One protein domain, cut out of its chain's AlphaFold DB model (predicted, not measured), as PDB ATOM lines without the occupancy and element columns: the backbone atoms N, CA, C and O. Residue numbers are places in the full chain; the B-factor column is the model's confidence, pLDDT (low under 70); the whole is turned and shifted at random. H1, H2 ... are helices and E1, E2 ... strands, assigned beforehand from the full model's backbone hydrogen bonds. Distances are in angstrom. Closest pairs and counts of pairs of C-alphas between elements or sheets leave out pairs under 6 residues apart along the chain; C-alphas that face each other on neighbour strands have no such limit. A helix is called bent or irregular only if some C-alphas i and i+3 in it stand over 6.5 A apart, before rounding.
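What this domain is: This is residues 193 to 270 of the 275 residues of an uncharacterized protein of Herbaspirillum sp. K1R23-30 (UniProt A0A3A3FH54). Picture a long, bent two-stranded hairpin, E1 and E2, with two helices on the inner side of its bend: H2 packs on both strands, and H1 meets H2 at nearly a right angle. The long link between the helices passes beside E2, where residues 210 to 211 pair briefly with it as a short antiparallel piece. The printed part has 78 residues with two named helices and two named strands, in the order H1, H2, E1, E2; the sheet, E1 - E2, is antiparallel, and the class is mixed, helices and strands. The whole is compact, with a radius of gyration of the C-alphas of 12.1 A, and only just elongated, spanning 37 by 24 by 22 A.

How they stand to each other: Start with H1, residues 193 to 206, and go on to H2, residues 220 to 234. They touch with residues 193 to 199 of H1 alone; their closest C-alphas, of Val 195 and Thr 225, are 5.7 A apart, and their lines are about perpendicular at 84 degrees. Every O i to N i+4 pair is within hydrogen-bond range in H1, but 9 of 11 in H2, which is irregular: C-alphas 227 and 230 are 7.3 A apart. Next look at E1, residues 242 to 255, and E2, residues 258 to 269, antiparallel neighbours that form a hairpin, with 156 degrees between their directions. Look for N 245 and O 266 at 2.8 A and N 253 and O 260 at 2.8 A, both within hydrogen-bond range. E1 bends by 95 degrees at residue 250, and E2 bends by 59 degrees at residue 261. The closest C-alphas of H2 and E1, Ile 233 and Ile 244, are 6.0 A apart; those of H2 and E2, Val 223 and Tyr 258, are 7.5 A apart. The closest of H1 and E2, Tyr 203 and Ile 267, are 7.9 A apart, while H1 and E1 are apart.

Where its parts are: Find C-alpha 193 at (-3.491, -45.794, 31.915); from there H1 runs 20.1 A to C-alpha 206. H2 begins at C-alpha 220, at (-12.876, -58.305, 23.203), and runs 22.2 A to C-alpha 234. E1 measures 29.4 A from C-alpha 242 to C-alpha 255. E2 measures 31.2 A from C-alpha 258 to C-alpha 269, at (11.744, -39.662, 23.554).

The domain as a whole: The two C-alphas farthest apart, those of Asp 256 and Asn 270, are 37.5 A apart. The printed part has no cut. The link from H1 to H2, residues 207 to 219, is long; the one from H2 to E1 is short, and the one from E1 to E2 is tight. The mean pLDDT of the printed part is 81.1; look for values under 70 at residues 236 to 242 and 269 to 270.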
ATOM      1  N   GLU A 193      -4.835 -45.472  31.428       84.56
ATOM      2  CA  GLU A 193      -3.491 -45.794  31.915       84.56
ATOM      3  C   GLU A 193      -3.078 -47.220  31.533       84.56
ATOM      4  O   GLU A 193      -1.970 -47.423  31.031       84.56
ATOM      5  N   ASP A 194      -3.995 -48.182  31.661       85.62
ATOM      6  CA  ASP A 194      -3.753 -49.584  31.305       85.62
ATOM      7  C   ASP A 194      -3.504 -49.720  29.800       85.62
ATOM      8  O   ASP A 194      -2.507 -50.317  29.389       85.62
ATOM      9  N   VAL A 195      -4.341 -49.079  28.972       88.12
ATOM     10  CA  VAL A 195      -4.174 -49.057  27.507       88.12
ATOM     11  C   VAL A 195      -2.824 -48.447  27.124       88.12
ATOM     12  O   VAL A 195      -2.100 -48.997  26.295       88.12
ATOM     13  N   ARG A 196      -2.428 -47.342  27.763       87.12
ATOM     14  CA  ARG A 196      -1.131 -46.706  27.508       87.12
ATOM     15  C   ARG A 196       0.035 -47.606  27.913       87.12
ATOM     16  O   ARG A 196       1.001 -47.715  27.159       87.12
ATOM     17  N   SER A 197      -0.044 -48.255  29.074       86.88
ATOM     18  CA  SER A 197       0.987 -49.184  29.546       86.88
ATOM     19  C   SER A 197       1.175 -50.358  28.578       86.88
ATOM     20  O   SER A 197       2.309 -50.715  28.254       86.88
ATOM     21  N   PHE A 198       0.071 -50.872  28.030       88.69
ATOM     22  CA  PHE A 198       0.064 -51.916  27.014       88.69
ATOM     23  C   PHE A 198       0.732 -51.451  25.711       88.69
ATOM     24  O   PHE A 198       1.630 -52.123  25.211       88.69
ATOM     25  N   LEU A 199       0.379 -50.266  25.199       87.62
ATOM     26  CA  LEU A 199       1.001 -49.706  23.990       87.62
ATOM     27  C   LEU A 199       2.513 -49.483  24.161       87.62
ATOM     28  O   LEU A 199       3.285 -49.724  23.233       87.62
ATOM     29  N   LEU A 200       2.951 -49.051  25.349       87.62
ATOM     30  CA  LEU A 200       4.373 -48.918  25.673       87.62
ATOM     31  C   LEU A 200       5.079 -50.280  25.724       87.62
ATOM     32  O   LEU A 200       6.219 -50.387  25.272       87.62
ATOM     33  N   ALA A 201       4.429 -51.312  26.266       87.88
ATOM     34  CA  ALA A 201       4.969 -52.668  26.282       87.88
ATOM     35  C   ALA A 201       5.123 -53.225  24.856       87.88
ATOM     36  O   ALA A 201       6.200 -53.706  24.506       87.88
ATOM     37  N   GLU A 202       4.107 -53.066  24.006       86.75
ATOM     38  CA  GLU A 202       4.159 -53.452  22.590       86.75
ATOM     39  C   GLU A 202       5.254 -52.702  21.823       86.75
ATOM     40  O   GLU A 202       6.002 -53.306  21.050       86.75
ATOM     41  N   TYR A 203       5.420 -51.400  22.078       86.00
ATOM     42  CA  TYR A 203       6.519 -50.641  21.489       86.00
ATOM     43  C   TYR A 203       7.884 -51.187  21.921       86.00
ATOM     44  O   TYR A 203       8.758 -51.374  21.078       86.00
ATOM     45  N   ARG A 204       8.075 -51.470  23.217       85.31
ATOM     46  CA  ARG A 204       9.335 -52.018  23.750       85.31
ATOM     47  C   ARG A 204       9.676 -53.377  23.140       85.31
ATOM     48  O   ARG A 204      10.845 -53.636  22.885       85.31
ATOM     49  N   LEU A 205       8.673 -54.217  22.883       86.38
ATOM     50  CA  LEU A 205       8.862 -55.523  22.248       86.38
ATOM     51  C   LEU A 205       9.266 -55.400  20.775       86.38
ATOM     52  O   LEU A 205      10.129 -56.135  20.302       86.38
ATOM     53  N   ARG A 206       8.645 -54.475  20.036       83.81
ATOM     54  CA  ARG A 206       8.869 -54.312  18.588       83.81
ATOM     55  C   ARG A 206      10.058 -53.405  18.267       83.81
ATOM     56  O   ARG A 206      10.592 -53.485  17.164       83.81
ATOM     57  N   ASN A 207      10.435 -52.537  19.206       82.81
ATOM     58  CA  ASN A 207      11.472 -51.508  19.101       82.81
ATOM     59  C   ASN A 207      11.371 -50.642  17.828       82.81
ATOM     60  O   ASN A 207      12.374 -50.224  17.253       82.81
ATOM     61  N   ARG A 208      10.145 -50.418  17.340       85.81
ATOM     62  CA  ARG A 208       9.845 -49.609  16.152       85.81
ATOM     63  C   ARG A 208       8.420 -49.075  16.210       85.81
ATOM     64  O   ARG A 208       7.571 -49.634  16.907       85.81
ATOM     65  N   ALA A 209       8.158 -48.034  15.423       85.62
ATOM     66  CA  ALA A 209       6.805 -47.563  15.158       85.62
ATOM     67  C   ALA A 209       5.935 -48.712  14.635       85.62
ATOM     68  O   ALA A 209       6.367 -49.494  13.781       85.62
ATOM     69  N   PHE A 210       4.713 -48.826  15.141       87.69
ATOM     70  CA  PHE A 210       3.799 -49.892  14.746       87.69
ATOM     71  C   PHE A 210       2.430 -49.327  14.391       87.69
ATOM     72  O   PHE A 210       2.047 -48.241  14.826       87.69
ATOM     73  N   ARG A 211       1.703 -50.064  13.551       88.44
ATOM     74  CA  ARG A 211       0.340 -49.705  13.156       88.44
ATOM     75  C   ARG A 211      -0.655 -50.337  14.113       88.44
ATOM     76  O   ARG A 211      -0.430 -51.469  14.547       88.44
ATOM     77  N   LEU A 212      -1.771 -49.667  14.376       86.25
ATOM     78  CA  LEU A 212      -2.866 -50.245  15.161       86.25
ATOM     79  C   LEU A 212      -3.375 -51.555  14.549       86.25
ATOM     80  O   LEU A 212      -3.638 -52.503  15.279       86.25
ATOM     81  N   SER A 213      -3.410 -51.651  13.219       85.81
ATOM     82  CA  SER A 213      -3.773 -52.877  12.492       85.81
ATOM     83  C   SER A 213      -2.863 -54.083  12.757       85.81
ATOM     84  O   SER A 213      -3.242 -55.210  12.462       85.81
ATOM     85  N   THR A 214      -1.664 -53.869  13.308       85.69
ATOM     86  CA  THR A 214      -0.699 -54.943  13.606       85.69
ATOM     87  C   THR A 214      -0.760 -55.430  15.054       85.69
ATOM     88  O   THR A 214       0.088 -56.233  15.463       85.69
ATOM     89  N   LEU A 215      -1.690 -54.910  15.856       85.06
ATOM     90  CA  LEU A 215      -1.941 -55.401  17.207       85.06
ATOM     91  C   LEU A 215      -2.701 -56.738  17.160       85.06
ATOM     92  O   LEU A 215      -3.422 -57.000  16.197       85.06
ATOM     93  N   PRO A 216      -2.520 -57.612  18.164       83.12
ATOM     94  CA  PRO A 216      -3.313 -58.831  18.266       83.12
ATOM     95  C   PRO A 216      -4.784 -58.481  18.541       83.12
ATOM     96  O   PRO A 216      -5.056 -57.619  19.366       83.12
ATOM     97  N   PHE A 217      -5.720 -59.166  17.878       82.25
ATOM     98  CA  PHE A 217      -7.171 -59.003  18.068       82.25
ATOM     99  C   PHE A 217      -7.810 -60.342  18.450       82.25
ATOM    100  O   PHE A 217      -8.635 -60.876  17.713       82.25
ATOM    101  N   ASN A 218      -7.390 -60.926  19.576       83.75
ATOM    102  CA  ASN A 218      -7.853 -62.261  19.973       83.75
ATOM    103  C   ASN A 218      -9.069 -62.192  20.901       83.75
ATOM    104  O   ASN A 218      -9.947 -63.049  20.841       83.75
ATOM    105  N   ASN A 219      -9.124 -61.167  21.756       83.94
ATOM    106  CA  ASN A 219     -10.171 -60.989  22.756       83.94
ATOM    107  C   ASN A 219     -10.911 -59.656  22.581       83.94
ATOM    108  O   ASN A 219     -10.391 -58.698  22.013       83.94
ATOM    109  N   ALA A 220     -12.108 -59.555  23.168       83.00
ATOM    110  CA  ALA A 220     -12.876 -58.305  23.203       83.00
ATOM    111  C   ALA A 220     -12.090 -57.147  23.847       83.00
ATOM    112  O   ALA A 220     -12.215 -56.002  23.423       83.00
ATOM    113  N   ILE A 221     -11.247 -57.456  24.838       84.44
ATOM    114  CA  ILE A 221     -10.360 -56.480  25.482       84.44
ATOM    115  C   ILE A 221      -9.386 -55.893  24.456       84.44
ATOM    116  O   ILE A 221      -9.230 -54.680  24.421       84.44
ATOM    117  N   ASP A 222      -8.804 -56.711  23.578       86.12
ATOM    118  CA  ASP A 222      -7.840 -56.257  22.570       86.12
ATOM    119  C   ASP A 222      -8.491 -55.342  21.517       86.12
ATOM    120  O   ASP A 222      -7.906 -54.372  21.039       86.12
ATOM    121  N   VAL A 223      -9.750 -55.619  21.173       85.06
ATOM    122  CA  VAL A 223     -10.524 -54.736  20.292       85.06
ATOM    123  C   VAL A 223     -10.782 -53.397  20.985       85.06
ATOM    124  O   VAL A 223     -10.591 -52.337  20.385       85.06
ATOM    125  N   LEU A 224     -11.169 -53.420  22.263       86.06
ATOM    126  CA  LEU A 224     -11.417 -52.201  23.032       86.06
ATOM    127  C   LEU A 224     -10.139 -51.386  23.274       86.06
ATOM    128  O   LEU A 224     -10.196 -50.157  23.195       86.06
ATOM    129  N   THR A 225      -8.988 -52.025  23.511       87.38
ATOM    130  CA  THR A 225      -7.700 -51.322  23.638       87.38
ATOM    131  C   THR A 225      -7.350 -50.607  22.340       87.38
ATOM    132  O   THR A 225      -6.971 -49.439  22.382       87.38
ATOM    133  N   ALA A 226      -7.550 -51.241  21.180       85.50
ATOM    134  CA  ALA A 226      -7.333 -50.598  19.885       85.50
ATOM    135  C   ALA A 226      -8.293 -49.421  19.642       85.50
ATOM    136  O   ALA A 226      -7.867 -48.378  19.143       85.50
ATOM    137  N   MET A 227      -9.564 -49.544  20.044       84.31
ATOM    138  CA  MET A 227     -10.540 -48.448  19.961       84.31
ATOM    139  C   MET A 227     -10.164 -47.258  20.857       84.31
ATOM    140  O   MET A 227     -10.329 -46.108  20.451       84.31
ATOM    141  N   GLN A 228      -9.656 -47.523  22.063       86.31
ATOM    142  CA  GLN A 228      -9.284 -46.494  23.041       86.31
ATOM    143  C   GLN A 228      -7.842 -45.993  22.892       86.31
ATOM    144  O   GLN A 228      -7.470 -45.008  23.533       86.31
ATOM    145  N   ALA A 229      -7.025 -46.612  22.037       85.56
ATOM    146  CA  ALA A 229      -5.606 -46.296  21.896       85.56
ATOM    147  C   ALA A 229      -5.363 -44.801  21.639       85.56
ATOM    148  O   ALA A 229      -4.564 -44.171  22.328       85.56
ATOM    149  N   ILE A 230      -6.108 -44.196  20.714       85.12
ATOM    150  CA  ILE A 230      -5.948 -42.779  20.345       85.12
ATOM    151  C   ILE A 230      -6.351 -41.855  21.503       85.12
ATOM    152  O   ILE A 230      -5.682 -40.854  21.765       85.12
ATOM    153  N   GLU A 231      -7.421 -42.195  22.226       82.12
ATOM    154  CA  GLU A 231      -7.866 -41.432  23.394       82.12
ATOM    155  C   GLU A 231      -6.837 -41.514  24.530       82.12
ATOM    156  O   GLU A 231      -6.501 -40.490  25.132       82.12
ATOM    157  N   SER A 232      -6.270 -42.702  24.760       83.62
ATOM    158  CA  SER A 232      -5.225 -42.920  25.764       83.62
ATOM    159  C   SER A 232      -3.944 -42.130  25.462       83.62
ATOM    160  O   SER A 232      -3.330 -41.580  26.378       83.62
ATOM    161  N   ILE A 233      -3.579 -41.997  24.179       83.19
ATOM    162  CA  ILE A 233      -2.429 -41.207  23.716       83.19
ATOM    163  C   ILE A 233      -2.675 -39.707  23.921       83.19
ATOM    164  O   ILE A 233      -1.761 -38.984  24.316       83.19
ATOM    165  N   ARG A 234      -3.908 -39.231  23.694       73.94
ATOM    166  CA  ARG A 234      -4.271 -37.814  23.876       73.94
ATOM    167  C   ARG A 234      -4.382 -37.411  25.346       73.94
ATOM    168  O   ARG A 234      -4.281 -36.226  25.663       73.94
ATOM    169  N   SER A 235      -4.645 -38.363  26.238       73.88
ATOM    170  CA  SER A 235      -4.745 -38.075  27.664       73.88
ATOM    171  C   SER A 235      -3.373 -37.644  28.206       73.88
ATOM    172  O   SER A 235      -2.395 -38.384  28.043       73.88
ATOM    173  N   PRO A 236      -3.254 -36.452  28.825       62.12
ATOM    174  CA  PRO A 236      -1.984 -36.004  29.379       62.12
ATOM    175  C   PRO A 236      -1.574 -36.962  30.502       62.12
ATOM    176  O   PRO A 236      -2.269 -37.064  31.512       62.12
ATOM    177  N   ALA A 237      -0.461 -37.681  30.325       61.38
ATOM    178  CA  ALA A 237       0.112 -38.439  31.431       61.38
ATOM    179  C   ALA A 237       0.754 -37.454  32.410       61.38
ATOM    180  O   ALA A 237       1.559 -36.630  31.972       61.38
ATOM    181  N   PRO A 238       0.430 -37.540  33.707       54.84
ATOM    182  CA  PRO A 238       0.931 -36.593  34.689       54.84
ATOM    183  C   PRO A 238       2.440 -36.707  34.970       54.84
ATOM    184  O   PRO A 238       3.006 -35.701  35.370       54.84
ATOM    185  N   ASP A 239       3.111 -37.844  34.708       55.34
ATOM    186  CA  ASP A 239       4.471 -38.071  35.253       55.34
ATOM    187  C   ASP A 239       5.517 -38.735  34.331       55.34
ATOM    188  O   ASP A 239       6.699 -38.773  34.670       55.34
ATOM    189  N   SER A 240       5.160 -39.254  33.151       55.72
ATOM    190  CA  SER A 240       6.141 -39.921  32.277       55.72
ATOM    191  C   SER A 240       6.583 -38.985  31.152       55.72
ATOM    192  O   SER A 240       5.796 -38.736  30.241       55.72
ATOM    193  N   GLY A 241       7.840 -38.528  31.143       62.44
ATOM    194  CA  GLY A 241       8.456 -37.724  30.064       62.44
ATOM    195  C   GLY A 241       8.522 -38.393  28.673       62.44
ATOM    196  O   GLY A 241       9.278 -37.960  27.809       62.44
ATOM    197  N   VAL A 242       7.744 -39.456  28.463       69.25
ATOM    198  CA  VAL A 242       7.586 -40.219  27.228       69.25
ATOM    199  C   VAL A 242       6.339 -39.708  26.507       69.25
ATOM    200  O   VAL A 242       5.211 -39.933  26.965       69.25
ATOM    201  N   GLN A 243       6.534 -39.022  25.380       75.12
ATOM    202  CA  GLN A 243       5.437 -38.584  24.519       75.12
ATOM    203  C   GLN A 243       5.155 -39.654  23.467       75.12
ATOM    204  O   GLN A 243       6.059 -40.120  22.779       75.12
ATOM    205  N   ILE A 244       3.889 -40.045  23.339       81.06
ATOM    206  CA  ILE A 244       3.433 -40.940  22.276       81.06
ATOM    207  C   ILE A 244       2.749 -40.065  21.227       81.06
ATOM    208  O   ILE A 244       1.887 -39.255  21.563       81.06
ATOM    209  N   LYS A 245       3.141 -40.210  19.963       83.38
ATOM    210  CA  LYS A 245       2.558 -39.515  18.818       83.38
ATOM    211  C   LYS A 245       1.789 -40.525  17.973       83.38
ATOM    212  O   LYS A 245       2.308 -41.587  17.646       83.38
ATOM    213  N   ALA A 246       0.554 -40.186  17.617       84.50
ATOM    214  CA  ALA A 246      -0.256 -40.965  16.689       84.50
ATOM    215  C   ALA A 246      -0.431 -40.183  15.384       84.50
ATOM    216  O   ALA A 246      -0.868 -39.031  15.409       84.50
ATOM    217  N   THR A 247      -0.112 -40.801  14.247       85.44
ATOM    218  CA  THR A 247      -0.361 -40.243  12.911       85.44
ATOM    219  C   THR A 247      -1.412 -41.080  12.191       85.44
ATOM    220  O   THR A 247      -1.361 -42.309  12.174       85.44
ATOM    221  N   LYS A 248      -2.428 -40.415  11.635       85.00
ATOM    222  CA  LYS A 248      -3.524 -41.085  10.929       85.00
ATOM    223  C   LYS A 248      -3.032 -41.589   9.574       85.00
ATOM    224  O   LYS A 248      -2.464 -40.817   8.805       85.00
ATOM    225  N   LEU A 249      -3.280 -42.860   9.273       86.75
ATOM    226  CA  LEU A 249      -2.987 -43.451   7.970       86.75
ATOM    227  C   LEU A 249      -4.224 -43.374   7.054       86.75
ATOM    228  O   LEU A 249      -5.356 -43.334   7.541       86.75
ATOM    229  N   PRO A 250      -4.039 -43.376   5.721       81.00
ATOM    230  CA  PRO A 250      -5.149 -43.453   4.766       81.00
ATOM    231  C   PRO A 250      -5.801 -44.847   4.721       81.00
ATOM    232  O   PRO A 250      -6.864 -45.020   4.126       81.00
ATOM    233  N   THR A 251      -5.172 -45.855   5.332       82.69
ATOM    234  CA  THR A 251      -5.683 -47.223   5.427       82.69
ATOM    235  C   THR A 251      -6.731 -47.356   6.528       82.69
ATOM    236  O   THR A 251      -6.661 -46.701   7.568       82.69
ATOM    237  N   LYS A 252      -7.715 -48.234   6.310       81.81
ATOM    238  CA  LYS A 252      -8.718 -48.577   7.322       81.81
ATOM    239  C   LYS A 252      -8.259 -49.776   8.141       81.81
ATOM    240  O   LYS A 252      -7.674 -50.712   7.601       81.81
ATOM    241  N   LEU A 253      -8.572 -49.747   9.428       79.88
ATOM    242  CA  LEU A 253      -8.480 -50.891  10.316       79.88
ATOM    243  C   LEU A 253      -9.771 -51.695  10.169       79.88
ATOM    244  O   LEU A 253     -10.863 -51.160  10.372       79.88
ATOM    245  N   LEU A 254      -9.635 -52.948   9.746       78.38
ATOM    246  CA  LEU A 254     -10.737 -53.871   9.514       78.38
ATOM    247  C   LEU A 254     -10.523 -55.108  10.380       78.38
ATOM    248  O   LEU A 254      -9.519 -55.801  10.241       78.38
ATOM    249  N   THR A 255     -11.483 -55.366  11.254       76.00
ATOM    250  CA  THR A 255     -11.571 -56.555  12.097       76.00
ATOM    251  C   THR A 255     -13.005 -57.070  12.014       76.00
ATOM    252  O   THR A 255     -13.923 -56.285  11.773       76.00
ATOM    253  N   ASP A 256     -13.227 -58.356  12.275       77.88
ATOM    254  CA  ASP A 256     -14.561 -58.979  12.217       77.88
ATOM    255  C   ASP A 256     -15.614 -58.254  13.077       77.88
ATOM    256  O   ASP A 256     -16.805 -58.281  12.773       77.88
ATOM    257  N   CYS A 257     -15.180 -57.569  14.141       70.88
ATOM    258  CA  CYS A 257     -16.050 -56.852  15.073       70.88
ATOM    259  C   CYS A 257     -15.984 -55.316  14.961       70.88
ATOM    260  O   CYS A 257     -16.779 -54.634  15.608       70.88
ATOM    261  N   TYR A 258     -15.033 -54.748  14.210       78.00
ATOM    262  CA  TYR A 258     -14.768 -53.304  14.224       78.00
ATOM    263  C   TYR A 258     -14.160 -52.797  12.909       78.00
ATOM    264  O   TYR A 258     -13.227 -53.382  12.364       78.00
ATOM    265  N   GLN A 259     -14.657 -51.650  12.438       81.44
ATOM    266  CA  GLN A 259     -14.080 -50.902  11.324       81.44
ATOM    267  C   GLN A 259     -13.732 -49.481  11.782       81.44
ATOM    268  O   GLN A 259     -14.581 -48.755  12.306       81.44
ATOM    269  N   GLY A 260     -12.488 -49.069  11.550       81.38
ATOM    270  CA  GLY A 260     -11.975 -47.752  11.923       81.38
ATOM    271  C   GLY A 260     -10.885 -47.255  10.980       81.38
ATOM    272  O   GLY A 260     -10.594 -47.876   9.958       81.38
ATOM    273  N   ASN A 261     -10.271 -46.120  11.313       83.38
ATOM    274  CA  ASN A 261      -9.051 -45.678  10.634       83.38
ATOM    275  C   ASN A 261      -7.843 -46.354  11.275       83.38
ATOM    276  O   ASN A 261      -7.834 -46.589  12.484       83.38
ATOM    277  N   ASP A 262      -6.824 -46.640  10.474       86.12
ATOM    278  CA  ASP A 262      -5.548 -47.113  10.990       86.12
ATOM    279  C   ASP A 262      -4.670 -45.923  11.401       86.12
ATOM    280  O   ASP A 262      -4.754 -44.826  10.837       86.12
ATOM    281  N   TYR A 263      -3.819 -46.139  12.398       86.94
ATOM    282  CA  TYR A 263      -2.903 -45.123  12.908       86.94
ATOM    283  C   TYR A 263      -1.522 -45.734  13.094       86.94
ATOM    284  O   TYR A 263      -1.391 -46.884  13.520       86.94
ATOM    285  N   LEU A 264      -0.491 -44.953  12.790       88.44
ATOM    286  CA  LEU A 264       0.891 -45.263  13.118       88.44
ATOM    287  C   LEU A 264       1.217 -44.633  14.476       88.44
ATOM    288  O   LEU A 264       0.991 -43.441  14.687       88.44
ATOM    289  N   ILE A 265       1.714 -45.450  15.400       87.00
ATOM    290  CA  ILE A 265       2.075 -45.042  16.756       87.00
ATOM    291  C   ILE A 265       3.596 -44.980  16.861       87.00
ATOM    292  O   ILE A 265       4.292 -45.966  16.609       87.00
ATOM    293  N   GLU A 266       4.096 -43.819  17.270       86.88
ATOM    294  CA  GLU A 266       5.513 -43.519  17.455       86.88
ATOM    295  C   GLU A 266       5.749 -43.010  18.876       86.88
ATOM    296  O   GLU A 266       4.956 -42.234  19.409       86.88
ATOM    297  N   ILE A 267       6.852 -43.420  19.501       82.69
ATOM    298  CA  ILE A 267       7.286 -42.842  20.773       82.69
ATOM    299  C   ILE A 267       8.362 -41.806  20.484       82.69
ATOM    300  O   ILE A 267       9.405 -42.127  19.920       82.69
ATOM    301  N   VAL A 268       8.108 -40.570  20.898       77.88
ATOM    302  CA  VAL A 268       9.075 -39.478  20.858       77.88
ATOM    303  C   VAL A 268       9.710 -39.391  22.242       77.88
ATOM    304  O   VAL A 268       9.106 -38.894  23.197       77.88
ATOM    305  N   ASN A 269      10.934 -39.903  22.366       67.62
ATOM    306  CA  ASN A 269      11.744 -39.662  23.554       67.62
ATOM    307  C   ASN A 269      12.251 -38.222  23.501       67.62
ATOM    308  O   ASN A 269      12.896 -37.814  22.540       67.62
ATOM    309  N   ASN A 270      12.004 -37.449  24.556       54.44
ATOM    310  CA  ASN A 270      12.412 -36.043  24.633       54.44
ATOM    311  C   ASN A 270      13.946 -35.843  24.754       54.44
ATOM    312  O   ASN A 270      14.390 -34.738  25.040       54.44
TER     313      ASN A 270